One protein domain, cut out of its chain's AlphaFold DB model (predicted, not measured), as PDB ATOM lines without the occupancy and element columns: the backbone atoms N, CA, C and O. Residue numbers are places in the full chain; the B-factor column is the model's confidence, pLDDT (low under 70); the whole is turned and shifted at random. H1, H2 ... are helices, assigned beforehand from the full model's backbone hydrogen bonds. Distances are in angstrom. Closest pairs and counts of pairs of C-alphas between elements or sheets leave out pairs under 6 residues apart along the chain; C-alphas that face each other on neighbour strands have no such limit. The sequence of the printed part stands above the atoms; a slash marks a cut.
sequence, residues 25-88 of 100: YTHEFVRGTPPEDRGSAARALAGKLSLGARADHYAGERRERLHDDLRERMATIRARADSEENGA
ATOM      1  N   TYR A  25      -0.577  43.111 -37.687       97.06
ATOM      2  CA  TYR A  25      -0.433  44.219 -38.633       97.06
ATOM      3  C   TYR A  25       0.190  43.784 -39.966       97.06
ATOM      4  O   TYR A  25      -0.078  44.394 -40.992       97.06
ATOM      5  N   THR A  26       0.990  42.716 -39.979       96.44
ATOM      6  CA  THR A  26       1.613  42.193 -41.207       96.44
ATOM      7  C   THR A  26       0.602  41.631 -42.209       96.44
ATOM      8  O   THR A  26       0.899  41.550 -43.400       96.44
ATOM      9  N   HIS A  27      -0.597  41.268 -41.750       97.12
ATOM     10  CA  HIS A  27      -1.643  40.717 -42.596       97.12
ATOM     11  C   HIS A  27      -2.298  41.807 -43.459       97.12
ATOM     12  O   HIS A  27      -2.638  42.880 -42.959       97.12
ATOM     13  N   GLU A  28      -2.554  41.495 -44.733       95.38
ATOM     14  CA  GLU A  28      -3.186  42.376 -45.734       95.38
ATOM     15  C   GLU A  28      -4.445  43.072 -45.199       95.38
ATOM     16  O   GLU A  28      -4.533  44.293 -45.219       95.38
ATOM     17  N   PHE A  29      -5.371  42.318 -44.599       95.62
ATOM     18  CA  PHE A  29      -6.591  42.902 -44.028       95.62
ATOM     19  C   PHE A  29      -6.350  44.014 -43.000       95.62
ATOM     20  O   PHE A  29      -7.221  44.853 -42.825       95.62
ATOM     21  N   VAL A  30      -5.202  44.053 -42.323       96.81
ATOM     22  CA  VAL A  30      -4.881  45.139 -41.389       96.81
ATOM     23  C   VAL A  30      -4.022  46.198 -42.072       96.81
ATOM     24  O   VAL A  30      -4.375  47.373 -42.027       96.81
ATOM     25  N   ARG A  31      -2.925  45.805 -42.732       96.19
ATOM     26  CA  ARG A  31      -1.991  46.742 -43.377       96.19
ATOM     27  C   ARG A  31      -2.641  47.560 -44.493       96.19
ATOM     28  O   ARG A  31      -2.349  48.746 -44.608       96.19
ATOM     29  N   GLY A  32      -3.485  46.919 -45.299       93.31
ATOM     30  CA  GLY A  32      -4.179  47.516 -46.440       93.31
ATOM     31  C   GLY A  32      -5.407  48.347 -46.066       93.31
ATOM     32  O   GLY A  32      -5.997  48.970 -46.938       93.31
ATOM     33  N   THR A  33      -5.800  48.382 -44.788       95.06
ATOM     34  CA  THR A  33      -6.937  49.191 -44.317       95.06
ATOM     35  C   THR A  33      -6.481  50.621 -43.966       95.06
ATOM     36  O   THR A  33      -5.375  50.779 -43.421       95.06
ATOM     37  N   PRO A  34      -7.308  51.658 -44.221       93.88
ATOM     38  CA  PRO A  34      -7.022  53.040 -43.827       93.88
ATOM     39  C   PRO A  34      -6.706  53.192 -42.325       93.88
ATOM     40  O   PRO A  34      -7.294  52.471 -41.510       93.88
ATOM     41  N   PRO A  35      -5.745  54.055 -41.926       92.69
ATOM     42  CA  PRO A  35      -5.232  54.167 -40.549       92.69
ATOM     43  C   PRO A  35      -6.278  54.316 -39.429       92.69
ATOM     44  O   PRO A  35      -6.079  53.815 -38.310       92.69
ATOM     45  N   GLU A  36      -7.366  55.014 -39.719       93.38
ATOM     46  CA  GLU A  36      -8.549  55.244 -38.895       93.38
ATOM     47  C   GLU A  36      -9.256  53.921 -38.568       93.38
ATOM     48  O   GLU A  36      -9.515  53.626 -37.397       93.38
ATOM     49  N   ASP A  37      -9.388  53.043 -39.561       95.25
ATOM     50  CA  ASP A  37     -10.106  51.774 -39.477       95.25
ATOM     51  C   ASP A  37      -9.240  50.559 -39.137       95.25
ATOM     52  O   ASP A  37      -9.758  49.486 -38.796       95.25
ATOM     53  N   ARG A  38      -7.909  50.697 -39.144       95.25
ATOM     54  CA  ARG A  38      -6.994  49.581 -38.827       95.25
ATOM     55  C   ARG A  38      -7.276  48.929 -37.481       95.25
ATOM     56  O   ARG A  38      -7.101  47.721 -37.342       95.25
ATOM     57  N   GLY A  39      -7.729  49.694 -36.487       96.00
ATOM     58  CA  GLY A  39      -8.114  49.141 -35.185       96.00
ATOM     59  C   GLY A  39      -9.326  48.205 -35.282       96.00
ATOM     60  O   GLY A  39      -9.343  47.130 -34.676       96.00
ATOM     61  N   SER A  40     -10.324  48.580 -36.082       96.81
ATOM     62  CA  SER A  40     -11.508  47.761 -36.360       96.81
ATOM     63  C   SER A  40     -11.141  46.498 -37.141       96.81
ATOM     64  O   SER A  40     -11.559  45.401 -36.755       96.81
ATOM     65  N   ALA A  41     -10.303  46.632 -38.171       97.38
ATOM     66  CA  ALA A  41      -9.799  45.514 -38.968       97.38
ATOM     67  C   ALA A  41      -8.971  44.525 -38.136       97.38
ATOM     68  O   ALA A  41      -9.225  43.318 -38.150       97.38
ATOM     69  N   ALA A  42      -8.027  45.035 -37.339       97.50
ATOM     70  CA  ALA A  42      -7.203  44.233 -36.442       97.50
ATOM     71  C   ALA A  42      -8.056  43.436 -35.448       97.50
ATOM     72  O   ALA A  42      -7.813  42.246 -35.239       97.50
ATOM     73  N   ARG A  43      -9.091  44.059 -34.872       97.38
ATOM     74  CA  ARG A  43     -10.014  43.389 -33.947       97.38
ATOM     75  C   ARG A  43     -10.819  42.286 -34.639       97.38
ATOM     76  O   ARG A  43     -10.956  41.202 -34.072       97.38
ATOM     77  N   ALA A  44     -11.331  42.538 -35.846       97.94
ATOM     78  CA  ALA A  44     -12.071  41.541 -36.621       97.94
ATOM     79  C   ALA A  44     -11.201  40.313 -36.938       97.94
ATOM     80  O   ALA A  44     -11.614  39.178 -36.681       97.94
ATOM     81  N   LEU A  45      -9.970  40.544 -37.408       97.75
ATOM     82  CA  LEU A  45      -8.998  39.488 -37.686       97.75
ATOM     83  C   LEU A  45      -8.639  38.703 -36.416       97.75
ATOM     84  O   LEU A  45      -8.743  37.477 -36.405       97.75
ATOM     85  N   ALA A  46      -8.275  39.389 -35.328       97.62
ATOM     86  CA  ALA A  46      -7.903  38.749 -34.063       97.62
ATOM     87  C   ALA A  46      -9.029  37.870 -33.493       97.62
ATOM     88  O   ALA A  46      -8.769  36.778 -32.981       97.62
ATOM     89  N   GLY A  47     -10.285  38.313 -33.618       97.44
ATOM     90  CA  GLY A  47     -11.449  37.541 -33.190       97.44
ATOM     91  C   GLY A  47     -11.575  36.217 -33.944       97.44
ATOM     92  O   GLY A  47     -11.717  35.162 -33.326       97.44
ATOM     93  N   LYS A  48     -11.462  36.246 -35.278       97.56
ATOM     94  CA  LYS A  48     -11.564  35.034 -36.105       97.56
ATOM     95  C   LYS A  48     -10.344  34.121 -35.957       97.56
ATOM     96  O   LYS A  48     -10.530  32.911 -35.873       97.56
ATOM     97  N   LEU A  49      -9.139  34.678 -35.796       96.38
ATOM     98  CA  LEU A  49      -7.935  33.908 -35.451       96.38
ATOM     99  C   LEU A  49      -8.085  33.177 -34.113       96.38
ATOM    100  O   LEU A  49      -7.735  32.008 -34.013       96.38
ATOM    101  N   SER A  50      -8.664  33.831 -33.102       96.62
ATOM    102  CA  SER A  50      -8.891  33.213 -31.789       96.62
ATOM    103  C   SER A  50      -9.878  32.041 -31.863       96.62
ATOM    104  O   SER A  50      -9.687  31.027 -31.194       96.62
ATOM    105  N   LEU A  51     -10.931  32.159 -32.682       96.12
ATOM    106  CA  LEU A  51     -11.874  31.062 -32.928       96.12
ATOM    107  C   LEU A  51     -11.235  29.923 -33.731       96.12
ATOM    108  O   LEU A  51     -11.475  28.762 -33.405       96.12
ATOM    109  N   GLY A  52     -10.418  30.254 -34.737       96.25
ATOM    110  CA  GLY A  52      -9.664  29.289 -35.537       96.25
ATOM    111  C   GLY A  52      -8.701  28.478 -34.678       96.25
ATOM    112  O   GLY A  52      -8.829  27.264 -34.617       96.25
ATOM    113  N   ALA A  53      -7.860  29.147 -33.887       95.56
ATOM    114  CA  ALA A  53      -6.907  28.489 -32.994       95.56
ATOM    115  C   ALA A  53      -7.581  27.516 -32.008       95.56
ATOM    116  O   ALA A  53      -7.058  26.439 -31.735       95.56
ATOM    117  N   ARG A  54      -8.769  27.862 -31.490       95.50
ATOM    118  CA  ARG A  54      -9.555  26.945 -30.645       95.50
ATOM    119  C   ARG A  54     -10.099  25.759 -31.437       95.50
ATOM    120  O   ARG A  54     -10.064  24.641 -30.935       95.50
ATOM    121  N   ALA A  55     -10.632  25.989 -32.636       94.94
ATOM    122  CA  ALA A  55     -11.133  24.913 -33.486       94.94
ATOM    123  C   ALA A  55     -10.012  23.935 -33.868       94.94
ATOM    124  O   ALA A  55     -10.197  22.729 -33.727       94.94
ATOM    125  N   ASP A  56      -8.845  24.454 -34.247       94.00
ATOM    126  CA  ASP A  56      -7.665  23.657 -34.578       94.00
ATOM    127  C   ASP A  56      -7.200  22.830 -33.372       94.00
ATOM    128  O   ASP A  56      -6.885  21.653 -33.515       94.00
ATOM    129  N   HIS A  57      -7.217  23.417 -32.169       95.50
ATOM    130  CA  HIS A  57      -6.789  22.728 -30.953       95.50
ATOM    131  C   HIS A  57      -7.763  21.635 -30.480       95.50
ATOM    132  O   HIS A  57      -7.315  20.581 -30.035       95.50
ATOM    133  N   TYR A  58      -9.078  21.875 -30.542       94.94
ATOM    134  CA  TYR A  58     -10.077  20.966 -29.955       94.94
ATOM    135  C   TYR A  58     -10.761  20.027 -30.954       94.94
ATOM    136  O   TYR A  58     -11.161  18.937 -30.564       94.94
ATOM    137  N   ALA A  59     -10.953  20.450 -32.206       93.00
ATOM    138  CA  ALA A  59     -11.676  19.678 -33.220       93.00
ATOM    139  C   ALA A  59     -10.759  19.142 -34.326       93.00
ATOM    140  O   ALA A  59     -11.076  18.119 -34.921       93.00
ATOM    141  N   GLY A  60      -9.640  19.820 -34.616       90.19
ATOM    142  CA  GLY A  60      -8.729  19.435 -35.702       90.19
ATOM    143  C   GLY A  60      -9.319  19.616 -37.109       90.19
ATOM    144  O   GLY A  60      -8.786  19.079 -38.076       90.19
ATOM    145  N   GLU A  61     -10.418  20.363 -37.234       87.88
ATOM    146  CA  GLU A  61     -11.146  20.570 -38.488       87.88
ATOM    147  C   GLU A  61     -11.081  22.028 -38.945       87.88
ATOM    148  O   GLU A  61     -11.361  22.962 -38.182       87.88
ATOM    149  N   ARG A  62     -10.809  22.227 -40.240       89.00
ATOM    150  CA  ARG A  62     -10.814  23.552 -40.866       89.00
ATOM    151  C   ARG A  62     -12.244  24.073 -41.006       89.00
ATOM    152  O   ARG A  62     -13.076  23.473 -41.678       89.00
ATOM    153  N   ARG A  63     -12.513  25.255 -40.445       92.12
ATOM    154  CA  ARG A  63     -13.827  25.918 -40.519       92.12
ATOM    155  C   ARG A  63     -13.824  27.064 -41.527       92.12
ATOM    156  O   ARG A  63     -13.489  28.194 -41.176       92.12
ATOM    157  N   GLU A  64     -14.246  26.793 -42.761       92.12
ATOM    158  CA  GLU A  64     -14.247  27.786 -43.853       92.12
ATOM    159  C   GLU A  64     -15.093  29.029 -43.547       92.12
ATOM    160  O   GLU A  64     -14.646  30.145 -43.814       92.12
ATOM    161  N   ARG A  65     -16.226  28.861 -42.845       94.50
ATOM    162  CA  ARG A  65     -17.079  29.982 -42.410       94.50
ATOM    163  C   ARG A  65     -16.323  31.077 -41.659       94.50
ATOM    164  O   ARG A  65     -16.665  32.243 -41.791       94.50
ATOM    165  N   LEU A  66     -15.281  30.742 -40.889       94.94
ATOM    166  CA  LEU A  66     -14.510  31.758 -40.162       94.94
ATOM    167  C   LEU A  66     -13.848  32.760 -41.113       94.94
ATOM    168  O   LEU A  66     -13.744  33.943 -40.786       94.94
ATOM    169  N   HIS A  67     -13.407  32.281 -42.274       93.69
ATOM    170  CA  HIS A  67     -12.793  33.108 -43.298       93.69
ATOM    171  C   HIS A  67     -13.844  33.908 -44.078       93.69
ATOM    172  O   HIS A  67     -13.580  35.052 -44.456       93.69
ATOM    173  N   ASP A  68     -15.023  33.338 -44.319       96.62
ATOM    174  CA  ASP A  68     -16.116  34.029 -45.010       96.62
ATOM    175  C   ASP A  68     -16.671  35.174 -44.160       96.62
ATOM    176  O   ASP A  68     -16.689  36.317 -44.616       96.62
ATOM    177  N   ASP A  69     -16.967  34.907 -42.885       97.12
ATOM    178  CA  ASP A  69     -17.401  35.925 -41.927       97.12
ATOM    179  C   ASP A  69     -16.364  37.053 -41.782       97.12
ATOM    180  O   ASP A  69     -16.703  38.220 -41.582       97.12
ATOM    181  N   LEU A  70     -15.069  36.709 -41.831       97.31
ATOM    182  CA  LEU A  70     -14.000  37.701 -41.796       97.31
ATOM    183  C   LEU A  70     -14.042  38.585 -43.043       97.31
ATOM    184  O   LEU A  70     -13.965  39.804 -42.913       97.31
ATOM    185  N   ARG A  71     -14.170  37.993 -44.237       96.38
ATOM    186  CA  ARG A  71     -14.250  38.748 -45.498       96.38
ATOM    187  C   ARG A  71     -15.450  39.690 -45.506       96.38
ATOM    188  O   ARG A  71     -15.277  40.851 -45.869       96.38
ATOM    189  N   GLU A  72     -16.614  39.223 -45.062       97.12
ATOM    190  CA  GLU A  72     -17.818  40.048 -44.931       97.12
ATOM    191  C   GLU A  72     -17.574  41.227 -43.983       97.12
ATOM    192  O   GLU A  72     -17.777  42.387 -44.348       97.12
ATOM    193  N   ARG A  73     -17.029  40.955 -42.790       97.00
ATOM    194  CA  ARG A  73     -16.744  42.014 -41.818       97.00
ATOM    195  C   ARG A  73     -15.736  43.034 -42.347       97.00
ATOM    196  O   ARG A  73     -15.902  44.228 -42.111       97.00
ATOM    197  N   MET A  74     -14.706  42.575 -43.054       96.38
ATOM    198  CA  MET A  74     -13.703  43.441 -43.673       96.38
ATOM    199  C   MET A  74     -14.288  44.301 -44.796       96.38
ATOM    200  O   MET A  74     -13.896  45.456 -44.929       96.38
ATOM    201  N   ALA A  75     -15.240  43.775 -45.573       95.00
ATOM    202  CA  ALA A  75     -15.953  44.554 -46.580       95.00
ATOM    203  C   ALA A  75     -16.767  45.685 -45.937       95.00
ATOM    204  O   ALA A  75     -16.693  46.820 -46.394       95.00
ATOM    205  N   THR A  76     -17.462  45.408 -44.828       95.50
ATOM    206  CA  THR A  76     -18.187  46.444 -44.075       95.50
ATOM    207  C   THR A  76     -17.261  47.527 -43.527       95.50
ATOM    208  O   THR A  76     -17.638  48.692 -43.519       95.50
ATOM    209  N   ILE A  77     -16.074  47.157 -43.034       94.62
ATOM    210  CA  ILE A  77     -15.107  48.125 -42.497       94.62
ATOM    211  C   ILE A  77     -14.600  49.039 -43.618       94.62
ATOM    212  O   ILE A  77     -14.649  50.248 -43.464       94.62
ATOM    213  N   ARG A  78     -14.203  48.480 -44.767       88.75
ATOM    214  CA  ARG A  78     -13.719  49.286 -45.900       88.75
ATOM    215  C   ARG A  78     -14.790  50.202 -46.489       88.75
ATOM    216  O   ARG A  78     -14.509  51.361 -46.735       88.75
ATOM    217  N   ALA A  79     -16.026  49.721 -46.623       89.69
ATOM    218  CA  ALA A  79     -17.120  50.544 -47.139       89.69
ATOM    219  C   ALA A  79     -17.437  51.760 -46.248       89.69
ATOM    220  O   ALA A  79     -17.959  52.758 -46.735       89.69
ATOM    221  N   ARG A  80     -17.150  51.679 -44.940       84.62
ATOM    222  CA  ARG A  80     -17.277  52.825 -44.030       84.62
ATOM    223  C   ARG A  80     -16.170  53.846 -44.267       84.62
ATOM    224  O   ARG A  80     -16.491  55.024 -44.356       84.62
ATOM    225  N   ALA A  81     -14.932  53.386 -44.440       77.62
ATOM    226  CA  ALA A  81     -13.801  54.250 -44.771       77.62
ATOM    227  C   ALA A  81     -14.096  55.108 -46.011       77.62
ATOM    228  O   ALA A  81     -14.002  56.330 -45.955       77.62
ATOM    229  N   ASP A  82     -14.579  54.471 -47.084       74.44
ATOM    230  CA  ASP A  82     -14.914  55.150 -48.342       74.44
ATOM    231  C   ASP A  82     -16.014  56.220 -48.145       74.44
ATOM    232  O   ASP A  82     -16.013  57.270 -48.783       74.44
ATOM    233  N   SER A  83     -16.973  55.975 -47.243       72.62
ATOM    234  CA  SER A  83     -18.050  56.934 -46.959       72.62
ATOM    235  C   SER A  83     -17.604  58.140 -46.125       72.62
ATOM    236  O   SER A  83     -18.167  59.222 -46.288       72.62
ATOM    237  N   GLU A  84     -16.606  57.973 -45.254       65.62
ATOM    238  CA  GLU A  84     -16.055  59.059 -44.433       65.62
ATOM    239  C   GLU A  84     -15.109  59.952 -45.253       65.62
ATOM    240  O   GLU A  84     -15.171  61.178 -45.134       65.62
ATOM    241  N   GLU A  85     -14.326  59.368 -46.167       61.47
ATOM    242  CA  GLU A  85     -13.480  60.108 -47.117       61.47
ATOM    243  C   GLU A  85     -14.318  61.013 -48.041       61.47
ATOM    244  O   GLU A  85     -14.014  62.195 -48.215       61.47
ATOM    245  N   ASN A  86     -15.442  60.502 -48.556       60.00
ATOM    246  CA  ASN A  86     -16.356  61.275 -49.401       60.00
ATOM    247  C   ASN A  86     -17.107  62.397 -48.658       60.00
ATOM    248  O   ASN A  86     -17.587  63.329 -49.305       60.00
ATOM    249  N   GLY A  87     -17.243  62.315 -47.329       57.12
ATOM    250  CA  GLY A  87     -17.858  63.364 -46.509       57.12
ATOM    251  C   GLY A  87     -16.883  64.488 -46.150       57.12
ATOM    252  O   GLY A  87     -17.258  65.659 -46.195       57.12
ATOM    253  N   ALA A  88     -15.621  64.151 -45.869       54.16
ATOM    254  CA  ALA A  88     -14.582  65.120 -45.509       54.16
ATOM    255  C   ALA A  88     -14.239  66.098 -46.652       54.16
ATOM    256  O   ALA A  88     -13.929  67.254 -46.395       54.16
TER     257      ALA A  88
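Overview. This is residues 25 to 88 of the 100 residues of the protein "Pre-mRNA processing ribonucleoprotein, binding domain protein" of Halorubrum sp. AJ67 (UniProt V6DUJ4). The model is a long helical hairpin: H3 and H2 run side by side in opposite ways, and the short helix H1 packs on H2 near the end of H2 where that helix begins. Residues 83 to 88, which belong to H3, stick out beyond the rest at one end of the rod. The printed part has 64 residues with three named helices, in the order H1, H2, H3 along the chain, and no named strand; the class is all helix. The whole is loose, with a radius of gyration of the C-alphas of 13.6 A, and the C-alphas span 47 by 19 by 14 A along their three main axes.

Along the chain. The longest helix is H3, residues 64 to 88, 37.4 A from first to last C-alpha. It begins with C-alpha 64 at (-14.247, 27.786, -43.853) and ends with C-alpha 88 at (-14.582, 65.120, -45.509), and its N-to-C direction is (-0.02, 0.99, -0.14). H2 is made of residues 38 to 58 and is 30.1 A long; its C-alpha 38 is at (-6.994, 49.581, -38.827) and its C-alpha 58 at (-10.077, 20.966, -29.955). H1 is the short helix of residues 28 to 31, with C-alpha 28 at (-3.186, 42.376, -45.734).

Arrangement. H3 and H2 form a helical hairpin. Their lines stand at a shallow tilt of 4 degrees, and they run opposite ways. They touch, and their closest C-alphas are those of Lys 48 and Leu 66, 6.0 A apart; H3 touches H2 with residues 66 to 77 alone. H1 touches H2, and their closest C-alphas are those of Val 30 and Ala 41, 5.5 A apart. H2 touches H1 with residues 38 to 45 alone. H1 and H3 are close but not clearly touching, with the C-alphas of Phe 29 and Met 74 the closest, 7.1 A apart. In H2 and H3 every pair of O of residue i and N of residue i+4 is within hydrogen-bond range, while H1, with 4 residues, is too short for such a pair.

Size, cuts and confidence. The outline is a rod, and the two C-alphas farthest apart are those of Ala 59 and Ala 88, at 47.2 A. The printed part runs from residue 25 to residue 88 and has no cut. The link from H2 to H3, with 5 residues between them, is tight, and the link from H1 to H2, with 6 residues between them, is short. Residues 83 to 88 of H3 stand free. The mean pLDDT of the printed part is 91.2, and residues 84 to 88 are under 70.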